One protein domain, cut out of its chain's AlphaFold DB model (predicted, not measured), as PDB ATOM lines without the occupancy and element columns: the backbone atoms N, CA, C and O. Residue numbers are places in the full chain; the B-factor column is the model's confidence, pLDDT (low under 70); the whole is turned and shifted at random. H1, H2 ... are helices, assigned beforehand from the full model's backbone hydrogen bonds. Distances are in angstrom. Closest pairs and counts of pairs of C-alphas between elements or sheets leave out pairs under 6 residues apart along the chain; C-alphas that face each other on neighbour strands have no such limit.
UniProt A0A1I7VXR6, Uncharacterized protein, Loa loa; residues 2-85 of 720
ATOM      1  N   VAL A   2      43.104 -37.632  41.074       83.81
ATOM      2  CA  VAL A   2      41.660 -37.745  40.735       83.81
ATOM      3  C   VAL A   2      40.775 -37.809  41.985       83.81
ATOM      4  O   VAL A   2      39.802 -37.068  42.076       83.81
ATOM      5  N   GLU A   3      41.165 -38.604  42.982       86.69
ATOM      6  CA  GLU A   3      40.547 -38.617  44.315       86.69
ATOM      7  C   GLU A   3      40.568 -37.223  44.968       86.69
ATOM      8  O   GLU A   3      39.537 -36.722  45.404       86.69
ATOM      9  N   THR A   4      41.722 -36.549  44.951       90.06
ATOM     10  CA  THR A   4      41.903 -35.182  45.469       90.06
ATOM     11  C   THR A   4      40.934 -34.190  44.816       90.06
ATOM     12  O   THR A   4      40.290 -33.407  45.509       90.06
ATOM     13  N   LEU A   5      40.765 -34.262  43.492       91.12
ATOM     14  CA  LEU A   5      39.784 -33.463  42.756       91.12
ATOM     15  C   LEU A   5      38.345 -33.847  43.136       91.12
ATOM     16  O   LEU A   5      37.513 -32.966  43.301       91.12
ATOM     17  N   SER A   6      38.048 -35.136  43.322       90.00
ATOM     18  CA  SER A   6      36.734 -35.602  43.789       90.00
ATOM     19  C   SER A   6      36.398 -35.081  45.194       90.00
ATOM     20  O   SER A   6      35.264 -34.680  45.439       90.00
ATOM     21  N   ILE A   7      37.383 -35.005  46.099       92.44
ATOM     22  CA  ILE A   7      37.242 -34.387  47.426       92.44
ATOM     23  C   ILE A   7      36.995 -32.877  47.293       92.44
ATOM     24  O   ILE A   7      36.029 -32.374  47.862       92.44
ATOM     25  N   LEU A   8      37.802 -32.162  46.500       90.62
ATOM     26  CA  LEU A   8      37.648 -30.718  46.275       90.62
ATOM     27  C   LEU A   8      36.289 -30.359  45.648       90.62
ATOM     28  O   LEU A   8      35.674 -29.372  46.044       90.62
ATOM     29  N   LEU A   9      35.775 -31.184  44.730       90.25
ATOM     30  CA  LEU A   9      34.467 -30.996  44.092       90.25
ATOM     31  C   LEU A   9      33.266 -31.218  45.034       90.25
ATOM     32  O   LEU A   9      32.149 -30.864  44.660       90.25
ATOM     33  N   LYS A  10      33.464 -31.739  46.256       92.62
ATOM     34  CA  LYS A  10      32.417 -31.749  47.300       92.62
ATOM     35  C   LYS A  10      32.158 -30.349  47.869       92.62
ATOM     36  O   LYS A  10      31.072 -30.097  48.387       92.62
ATOM     37  N   ASN A  11      33.122 -29.429  47.767       94.31
ATOM     38  CA  ASN A  11      32.941 -28.035  48.164       94.31
ATOM     39  C   ASN A  11      32.298 -27.242  47.012       94.31
ATOM     40  O   ASN A  11      32.913 -27.051  45.961       94.31
ATOM     41  N   LYS A  12      31.072 -26.745  47.229       93.69
ATOM     42  CA  LYS A  12      30.299 -25.976  46.236       93.69
ATOM     43  C   LYS A  12      31.065 -24.770  45.685       93.69
ATOM     44  O   LYS A  12      31.224 -24.682  44.470       93.69
ATOM     45  N   ARG A  13      31.640 -23.925  46.561       93.50
ATOM     46  CA  ARG A  13      32.401 -22.718  46.168       93.50
ATOM     47  C   ARG A  13      33.560 -23.084  45.220       93.50
ATOM     48  O   ARG A  13      33.801 -22.394  44.229       93.50
ATOM     49  N   VAL A  14      34.252 -24.201  45.477       92.88
ATOM     50  CA  VAL A  14      35.357 -24.700  44.633       92.88
ATOM     51  C   VAL A  14      34.838 -25.272  43.310       92.88
ATOM     52  O   VAL A  14      35.368 -24.940  42.251       92.88
ATOM     53  N   ALA A  15      33.784 -26.091  43.340       91.50
ATOM     54  CA  ALA A  15      33.190 -26.674  42.138       91.50
ATOM     55  C   ALA A  15      32.612 -25.612  41.182       91.50
ATOM     56  O   ALA A  15      32.774 -25.727  39.967       91.50
ATOM     57  N   GLU A  16      31.981 -24.567  41.715       92.88
ATOM     58  CA  GLU A  16      31.475 -23.412  40.967       92.88
ATOM     59  C   GLU A  16      32.621 -22.593  40.357       92.88
ATOM     60  O   GLU A  16      32.609 -22.332  39.154       92.88
ATOM     61  N   THR A  17      33.662 -22.286  41.141       92.94
ATOM     62  CA  THR A  17      34.861 -21.570  40.661       92.94
ATOM     63  C   THR A  17      35.559 -22.327  39.527       92.94
ATOM     64  O   THR A  17      35.923 -21.732  38.510       92.94
ATOM     65  N   LEU A  18      35.705 -23.653  39.655       90.25
ATOM     66  CA  LEU A  18      36.275 -24.493  38.603       90.25
ATOM     67  C   LEU A  18      35.397 -24.485  37.344       90.25
ATOM     68  O   LEU A  18      35.917 -24.214  36.265       90.25
ATOM     69  N   LYS A  19      34.077 -24.701  37.462       89.38
ATOM     70  CA  LYS A  19      33.138 -24.639  36.323       89.38
ATOM     71  C   LYS A  19      33.206 -23.297  35.591       89.38
ATOM     72  O   LYS A  19      33.339 -23.285  34.369       89.38
ATOM     73  N   LEU A  20      33.180 -22.183  36.326       92.31
ATOM     74  CA  LEU A  20      33.303 -20.836  35.765       92.31
ATOM     75  C   LEU A  20      34.628 -20.672  35.009       92.31
ATOM     76  O   LEU A  20      34.638 -20.211  33.869       92.31
ATOM     77  N   ARG A  21      35.749 -21.115  35.595       91.88
ATOM     78  CA  ARG A  21      37.058 -21.049  34.931       91.88
ATOM     79  C   ARG A  21      37.121 -21.917  33.672       91.88
ATOM     80  O   ARG A  21      37.742 -21.497  32.699       91.88
ATOM     81  N   GLN A  22      36.470 -23.081  33.658       92.06
ATOM     82  CA  GLN A  22      36.372 -23.926  32.464       92.06
ATOM     83  C   GLN A  22      35.537 -23.270  31.352       92.06
ATOM     84  O   GLN A  22      35.960 -23.298  30.196       92.06
ATOM     85  N   ALA A  23      34.415 -22.628  31.693       91.25
ATOM     86  CA  ALA A  23      33.586 -21.885  30.740       91.25
ATOM     87  C   ALA A  23      34.344 -20.695  30.122       91.25
ATOM     88  O   ALA A  23      34.394 -20.570  28.902       91.25
ATOM     89  N   VAL A  24      35.030 -19.891  30.945       94.94
ATOM     90  CA  VAL A  24      35.880 -18.765  30.498       94.94
ATOM     91  C   VAL A  24      37.032 -19.216  29.582       94.94
ATOM     92  O   VAL A  24      37.499 -18.442  28.754       94.94
ATOM     93  N   LEU A  25      37.491 -20.465  29.704       93.06
ATOM     94  CA  LEU A  25      38.523 -21.058  28.843       93.06
ATOM     95  C   LEU A  25      37.957 -21.816  27.623       93.06
ATOM     96  O   LEU A  25      38.725 -22.441  26.890       93.06
ATOM     97  N   GLY A  26      36.635 -21.835  27.413       91.50
ATOM     98  CA  GLY A  26      35.997 -22.609  26.337       91.50
ATOM     99  C   GLY A  26      36.248 -24.123  26.425       91.50
ATOM    100  O   GLY A  26      36.269 -24.818  25.411       91.50
ATOM    101  N   HIS A  27      36.519 -24.651  27.623       90.00
ATOM    102  CA  HIS A  27      36.932 -26.041  27.822       90.00
ATOM    103  C   HIS A  27      35.723 -26.979  27.960       90.00
ATOM    104  O   HIS A  27      35.097 -27.054  29.014       90.00
ATOM    105  N   SER A  28      35.434 -27.740  26.900       86.56
ATOM    106  CA  SER A  28      34.239 -28.594  26.759       86.56
ATOM    107  C   SER A  28      34.255 -29.927  27.526       86.56
ATOM    108  O   SER A  28      33.254 -30.638  27.539       86.56
ATOM    109  N   LEU A  29      35.371 -30.296  28.161       88.88
ATOM    110  CA  LEU A  29      35.506 -31.521  28.965       88.88
ATOM    111  C   LEU A  29      35.689 -31.168  30.450       88.88
ATOM    112  O   LEU A  29      36.269 -30.127  30.741       88.88
ATOM    113  N   PRO A  30      35.298 -32.014  31.420       88.25
ATOM    114  CA  PRO A  30      35.590 -31.758  32.834       88.25
ATOM    115  C   PRO A  30      37.102 -31.784  33.115       88.25
ATOM    116  O   PRO A  30      37.851 -32.513  32.461       88.25
ATOM    117  N   LEU A  31      37.563 -31.037  34.127       88.75
ATOM    118  CA  LEU A  31      38.985 -30.954  34.507       88.75
ATOM    119  C   LEU A  31      39.653 -32.333  34.700       88.75
ATOM    120  O   LEU A  31      40.791 -32.535  34.276       88.75
ATOM    121  N   SER A  32      38.933 -33.316  35.247       89.44
ATOM    122  CA  SER A  32      39.394 -34.708  35.384       89.44
ATOM    123  C   SER A  32      39.826 -35.342  34.052       89.44
ATOM    124  O   SER A  32      40.828 -36.056  34.001       89.44
ATOM    125  N   ALA A  33      39.129 -35.037  32.955       90.81
ATOM    126  CA  ALA A  33      39.454 -35.521  31.615       90.81
ATOM    127  C   ALA A  33      40.629 -34.765  30.965       90.81
ATOM    128  O   ALA A  33      41.247 -35.297  30.041       90.81
ATOM    129  N   TYR A  34      40.967 -33.559  31.438       90.69
ATOM    130  CA  TYR A  34      42.209 -32.866  31.071       90.69
ATOM    131  C   TYR A  34      43.416 -33.432  31.829       90.69
ATOM    132  O   TYR A  34      44.424 -33.741  31.196       90.69
ATOM    133  N   LEU A  35      43.288 -33.677  33.138       91.25
ATOM    134  CA  LEU A  35      44.338 -34.297  33.963       91.25
ATOM    135  C   LEU A  35      44.743 -35.701  33.479       91.25
ATOM    136  O   LEU A  35      45.876 -36.126  33.692       91.25
ATOM    137  N   LEU A  36      43.849 -36.415  32.787       90.62
ATOM    138  CA  LEU A  36      44.132 -37.734  32.211       90.62
ATOM    139  C   LEU A  36      44.887 -37.675  30.859       90.62
ATOM    140  O   LEU A  36      45.435 -38.688  30.415       90.62
ATOM    141  N   LYS A  37      44.963 -36.507  30.196       91.44
ATOM    142  CA  LYS A  37      45.582 -36.367  28.860       91.44
ATOM    143  C   LYS A  37      47.074 -36.735  28.804       91.44
ATOM    144  O   LYS A  37      47.438 -37.386  27.826       91.44
ATOM    145  N   PRO A  38      47.941 -36.407  29.788       93.00
ATOM    146  CA  PRO A  38      49.350 -36.809  29.754       93.00
ATOM    147  C   PRO A  38      49.523 -38.334  29.734       93.00
ATOM    148  O   PRO A  38      50.236 -38.859  28.879       93.00
ATOM    149  N   VAL A  39      48.781 -39.055  30.584       90.12
ATOM    150  CA  VAL A  39      48.778 -40.531  30.634       90.12
ATOM    151  C   VAL A  39      48.255 -41.119  29.317       90.12
ATOM    152  O   VAL A  39      48.863 -42.016  28.738       90.12
ATOM    153  N   GLN A  40      47.176 -40.553  28.766       91.00
ATOM    154  CA  GLN A  40      46.657 -40.941  27.448       91.00
ATOM    155  C   GLN A  40      47.599 -40.607  26.282       91.00
ATOM    156  O   GLN A  40      47.441 -41.184  25.206       91.00
ATOM    157  N   ARG A  41      48.517 -39.646  26.438       95.00
ATOM    158  CA  ARG A  41      49.445 -39.214  25.385       95.00
ATOM    159  C   ARG A  41      50.726 -40.041  25.397       95.00
ATOM    160  O   ARG A  41      51.153 -40.456  24.322       95.00
ATOM    161  N   VAL A  42      51.291 -40.330  26.574       92.25
ATOM    162  CA  VAL A  42      52.498 -41.166  26.680       92.25
ATOM    163  C   VAL A  42      52.254 -42.573  26.120       92.25
ATOM    164  O   VAL A  42      53.023 -43.037  25.280       92.25
ATOM    165  N   LEU A  43      51.093 -43.162  26.432       93.19
ATOM    166  CA  LEU A  43      50.613 -44.454  25.914       93.19
ATOM    167  C   LEU A  43      50.176 -44.434  24.428       93.19
ATOM    168  O   LEU A  43      49.504 -45.353  23.968       93.19
ATOM    169  N   LYS A  44      50.509 -43.386  23.661       94.12
ATOM    170  CA  LYS A  44      50.258 -43.313  22.207       94.12
ATOM    171  C   LYS A  44      51.512 -43.055  21.374       94.12
ATOM    172  O   LYS A  44      51.464 -43.266  20.166       94.12
ATOM    173  N   TYR A  45      52.634 -42.641  21.969       96.69
ATOM    174  CA  TYR A  45      53.848 -42.347  21.194       96.69
ATOM    175  C   TYR A  45      54.399 -43.569  20.458       96.69
ATOM    176  O   TYR A  45      54.771 -43.434  19.297       96.69
ATOM    177  N   HIS A  46      54.380 -44.758  21.072       94.38
ATOM    178  CA  HIS A  46      54.791 -45.983  20.382       94.38
ATOM    179  C   HIS A  46      53.908 -46.265  19.148       94.38
ATOM    180  O   HIS A  46      54.442 -46.525  18.078       94.38
ATOM    181  N   LEU A  47      52.584 -46.085  19.240       95.88
ATOM    182  CA  LEU A  47      51.664 -46.235  18.100       95.88
ATOM    183  C   LEU A  47      51.942 -45.220  16.978       95.88
ATOM    184  O   LEU A  47      51.866 -45.562  15.800       95.88
ATOM    185  N   PHE A  48      52.275 -43.968  17.316       95.38
ATOM    186  CA  PHE A  48      52.628 -42.963  16.307       95.38
ATOM    187  C   PHE A  48      53.956 -43.293  15.608       95.38
ATOM    188  O   PHE A  48      54.029 -43.194  14.387       95.38
ATOM    189  N   LEU A  49      54.973 -43.735  16.353       95.19
ATOM    190  CA  LEU A  49      56.270 -44.148  15.801       95.19
ATOM    191  C   LEU A  49      56.137 -45.410  14.927       95.19
ATOM    192  O   LEU A  49      56.700 -45.471  13.838       95.19
ATOM    193  N   GLU A  50      55.324 -46.379  15.353       94.25
ATOM    194  CA  GLU A  50      54.986 -47.576  14.575       94.25
ATOM    195  C   GLU A  50      54.257 -47.221  13.262       94.25
ATOM    196  O   GLU A  50      54.554 -47.789  12.212       94.25
ATOM    197  N   ASN A  51      53.340 -46.248  13.292       93.56
ATOM    198  CA  ASN A  51      52.633 -45.779  12.097       93.56
ATOM    199  C   ASN A  51      53.541 -45.001  11.130       93.56
ATOM    200  O   ASN A  51      53.401 -45.170   9.920       93.56
ATOM    201  N   ILE A  52      54.489 -44.202  11.637       91.62
ATOM    202  CA  ILE A  52      55.509 -43.533  10.810       91.62
ATOM    203  C   ILE A  52      56.370 -44.581  10.090       91.62
ATOM    204  O   ILE A  52      56.555 -44.490   8.878       91.62
ATOM    205  N   LEU A  53      56.831 -45.615  10.805       90.12
ATOM    206  CA  LEU A  53      57.621 -46.697  10.207       90.12
ATOM    207  C   LEU A  53      56.846 -47.443   9.112       90.12
ATOM    208  O   LEU A  53      57.407 -47.677   8.043       90.12
ATOM    209  N   LYS A  54      55.561 -47.753   9.333       88.62
ATOM    210  CA  LYS A  54      54.693 -48.373   8.313       88.62
ATOM    211  C   LYS A  54      54.582 -47.501   7.059       88.62
ATOM    212  O   LYS A  54      54.933 -47.961   5.979       88.62
ATOM    213  N   ALA A  55      54.201 -46.230   7.208       85.38
ATOM    214  CA  ALA A  55      54.077 -45.309   6.074       85.38
ATOM    215  C   ALA A  55      55.402 -45.123   5.302       85.38
ATOM    216  O   ALA A  55      55.392 -44.983   4.080       85.38
ATOM    217  N   SER A  56      56.546 -45.175   5.997       78.94
ATOM    218  CA  SER A  56      57.878 -45.087   5.377       78.94
ATOM    219  C   SER A  56      58.336 -46.351   4.635       78.94
ATOM    220  O   SER A  56      59.281 -46.287   3.849       78.94
ATOM    221  N   ALA A  57      57.691 -47.498   4.879       71.38
ATOM    222  CA  ALA A  57      57.947 -48.727   4.131       71.38
ATOM    223  C   ALA A  57      57.250 -48.693   2.762       71.38
ATOM    224  O   ALA A  57      57.848 -49.092   1.763       71.38
ATOM    225  N   ASP A  58      56.024 -48.161   2.718       68.56
ATOM    226  CA  ASP A  58      55.245 -47.986   1.486       68.56
ATOM    227  C   ASP A  58      55.777 -46.812   0.640       68.56
ATOM    228  O   ASP A  58      55.845 -46.891  -0.587       68.56
ATOM    229  N   SER A  59      56.193 -45.722   1.297       64.50
ATOM    230  CA  SER A  59      56.778 -44.539   0.664       64.50
ATOM    231  C   SER A  59      58.220 -44.345   1.128       64.50
ATOM    232  O   SER A  59      58.470 -43.831   2.220       64.50
ATOM    233  N   LYS A  60      59.174 -44.763   0.284       68.81
ATOM    234  CA  LYS A  60      60.625 -44.861   0.550       68.81
ATOM    235  C   LYS A  60      61.309 -43.485   0.697       68.81
ATOM    236  O   LYS A  60      62.110 -43.080  -0.140       68.81
ATOM    237  N   THR A  61      60.939 -42.766   1.752       74.75
ATOM    238  CA  THR A  61      61.189 -41.327   1.969       74.75
ATOM    239  C   THR A  61      62.076 -41.017   3.173       74.75
ATOM    240  O   THR A  61      62.648 -39.933   3.231       74.75
ATOM    241  N   LEU A  62      62.220 -41.952   4.118       80.00
ATOM    242  CA  LEU A  62      63.148 -41.826   5.243       80.00
ATOM    243  C   LEU A  62      64.538 -42.349   4.874       80.00
ATOM    244  O   LEU A  62      64.657 -43.368   4.188       80.00
ATOM    245  N   SER A  63      65.583 -41.707   5.398       86.25
ATOM    246  CA  SER A  63      66.929 -42.280   5.385       86.25
ATOM    247  C   SER A  63      66.996 -43.501   6.304       86.25
ATOM    248  O   SER A  63      66.282 -43.585   7.308       86.25
ATOM    249  N   ASP A  64      67.913 -44.431   6.030       85.31
ATOM    250  CA  ASP A  64      68.195 -45.543   6.948       85.31
ATOM    251  C   ASP A  64      68.674 -45.056   8.328       85.31
ATOM    252  O   ASP A  64      68.425 -45.725   9.332       85.31
ATOM    253  N   GLY A  65      69.281 -43.862   8.397       88.50
ATOM    254  CA  GLY A  65      69.598 -43.184   9.658       88.50
ATOM    255  C   GLY A  65      68.346 -42.796  10.451       88.50
ATOM    256  O   GLY A  65      68.205 -43.193  11.607       88.50
ATOM    257  N   ASP A  66      67.398 -42.095   9.821       89.31
ATOM    258  CA  ASP A  66      66.133 -41.690  10.454       89.31
ATOM    259  C   ASP A  66      65.334 -42.919  10.902       89.31
ATOM    260  O   ASP A  66      64.832 -42.986  12.024       89.31
ATOM    261  N   ARG A  67      65.277 -43.939  10.037       88.62
ATOM    262  CA  ARG A  67      64.616 -45.220  10.299       88.62
ATOM    263  C   ARG A  67      65.213 -45.929  11.520       88.62
ATOM    264  O   ARG A  67      64.457 -46.462  12.332       88.62
ATOM    265  N   ALA A  68      66.537 -45.904  11.692       91.38
ATOM    266  CA  ALA A  68      67.204 -46.447  12.876       91.38
ATOM    267  C   ALA A  68      66.873 -45.654  14.155       91.38
ATOM    268  O   ALA A  68      66.546 -46.259  15.180       91.38
ATOM    269  N   VAL A  69      66.872 -44.317  14.092       94.69
ATOM    270  CA  VAL A  69      66.494 -43.446  15.222       94.69
ATOM    271  C   VAL A  69      65.033 -43.668  15.632       94.69
ATOM    272  O   VAL A  69      64.736 -43.798  16.820       94.69
ATOM    273  N   ILE A  70      64.114 -43.784  14.671       93.50
ATOM    274  CA  ILE A  70      62.685 -44.015  14.939       93.50
ATOM    275  C   ILE A  70      62.449 -45.422  15.513       93.50
ATOM    276  O   ILE A  70      61.628 -45.571  16.418       93.50
ATOM    277  N   LEU A  71      63.197 -46.443  15.076       94.25
ATOM    278  CA  LEU A  71      63.171 -47.781  15.689       94.25
ATOM    279  C   LEU A  71      63.674 -47.766  17.144       94.25
ATOM    280  O   LEU A  71      63.052 -48.382  18.013       94.25
ATOM    281  N   GLN A  72      64.749 -47.029  17.436       95.62
ATOM    282  CA  GLN A  72      65.253 -46.853  18.804       95.62
ATOM    283  C   GLN A  72      64.238 -46.109  19.690       95.62
ATOM    284  O   GLN A  72      63.978 -46.521  20.825       95.62
ATOM    285  N   ALA A  73      63.616 -45.051  19.161       96.12
ATOM    286  CA  ALA A  73      62.557 -44.311  19.839       96.12
ATOM    287  C   ALA A  73      61.318 -45.189  20.090       96.12
ATOM    288  O   ALA A  73      60.764 -45.152  21.188       96.12
ATOM    289  N   LEU A  74      60.913 -46.021  19.122       96.12
ATOM    290  CA  LEU A  74      59.804 -46.967  19.271       96.12
ATOM    291  C   LEU A  74      60.077 -47.954  20.411       96.12
ATOM    292  O   LEU A  74      59.253 -48.072  21.314       96.12
ATOM    293  N   HIS A  75      61.246 -48.602  20.418       95.81
ATOM    294  CA  HIS A  75      61.644 -49.516  21.494       95.81
ATOM    295  C   HIS A  75      61.614 -48.830  22.872       95.81
ATOM    296  O   HIS A  75      61.062 -49.372  23.832       95.81
ATOM    297  N   CYS A  76      62.142 -47.604  22.964       96.62
ATOM    298  CA  CYS A  76      62.098 -46.812  24.190       96.62
ATOM    299  C   CYS A  76      60.655 -46.523  24.641       96.62
ATOM    300  O   CYS A  76      60.310 -46.777  25.795       96.62
ATOM    301  N   MET A  77      59.793 -46.028  23.749       96.88
ATOM    302  CA  MET A  77      58.420 -45.654  24.106       96.88
ATOM    303  C   MET A  77      57.523 -46.859  24.408       96.88
ATOM    304  O   MET A  77      56.654 -46.743  25.271       96.88
ATOM    305  N   THR A  78      57.757 -48.014  23.780       95.56
ATOM    306  CA  THR A  78      57.110 -49.281  24.159       95.56
ATOM    307  C   THR A  78      57.530 -49.693  25.570       95.56
ATOM    308  O   THR A  78      56.663 -49.879  26.418       95.56
ATOM    309  N   SER A  79      58.833 -49.701  25.882       95.44
ATOM    310  CA  SER A  79      59.322 -50.036  27.230       95.44
ATOM    311  C   SER A  79      58.807 -49.075  28.314       95.44
ATOM    312  O   SER A  79      58.535 -49.485  29.443       95.44
ATOM    313  N   GLN A  80      58.625 -47.788  27.996       94.75
ATOM    314  CA  GLN A  80      57.998 -46.837  28.921       94.75
ATOM    315  C   GLN A  80      56.492 -47.099  29.100       94.75
ATOM    316  O   GLN A  80      55.997 -46.995  30.221       94.75
ATOM    317  N   ALA A  81      55.765 -47.475  28.042       92.38
ATOM    318  CA  ALA A  81      54.355 -47.855  28.140       92.38
ATOM    319  C   ALA A  81      54.156 -49.149  28.956       92.38
ATOM    320  O   ALA A  81      53.249 -49.213  29.785       92.38
ATOM    321  N   GLU A  82      55.040 -50.136  28.787       91.31
ATOM    322  CA  GLU A  82      55.078 -51.368  29.585       91.31
ATOM    323  C   GLU A  82      55.289 -51.065  31.075       91.31
ATOM    324  O   GLU A  82      54.486 -51.493  31.899       91.31
ATOM    325  N   LYS A  83      56.288 -50.247  31.438       92.88
ATOM    326  CA  LYS A  83      56.527 -49.849  32.843       92.88
ATOM    327  C   LYS A  83      55.321 -49.150  33.474       92.88
ATOM    328  O   LYS A  83      54.989 -49.434  34.618       92.88
ATOM    329  N   ILE A  84      54.647 -48.264  32.734       91.12
ATOM    330  CA  ILE A  84      53.422 -47.589  33.201       91.12
ATOM    331  C   ILE A  84      52.286 -48.601  33.416       91.12
ATOM    332  O   ILE A  84      51.514 -48.467  34.365       91.12
ATOM    333  N   ASN A  85      52.184 -49.623  32.565       89.81
ATOM    334  CA  ASN A  85      51.195 -50.688  32.695       89.81
ATOM    335  C   ASN A  85      51.476 -51.609  33.897       89.81
ATOM    336  O   ASN A  85      50.544 -51.937  34.632       89.81
TER     337      ASN A  85
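AT A GLANCE: This is residues 2 to 85 of the 720 residues of an uncharacterized protein of Loa loa (UniProt A0A1I7VXR6). An extended chain has a helical hairpin, H5 and H6, at one end and an open hook at the other, where H1 and H2 make a corner; H3 and H4 lie between. The printed part has 84 residues with six named helices, H1 to H6 in order, all helix. The radius of gyration of the C-alphas is 19.7 A, the spans 58 by 29 by 16 A.

IN THESE COORDINATES: H6, residues 64 to 85, 31.3 A long, ends at C-alpha 85 (51.195, -50.688, 32.695). H5 is residues 45 to 58, 20.5 A; H4 37 to 42; H3 31 to 35; H2 12 to 24, 18.2 A. H1, 2 to 8, begins at C-alpha 2 (41.660, -37.745, 40.735).

HOW THE PARTS SIT: H6 and H5 touch, opposite ways at a shallow tilt of 31 degrees; their closest C-alphas, of His 46 and Met 77, are 5.2 A apart. H1 and H2 are close but not clearly touching, the closest C-alphas, of Leu 8 and Val 14, 6.6 A apart. In all six helices every O i to N i+4 pair is within hydrogen-bond range.

THE WHOLE: The farthest C-alphas, of Arg 13 and Lys 60, are 58.0 A apart. The printed part has no cut and no long link; pLDDT is under 70 at residues 58 to 60.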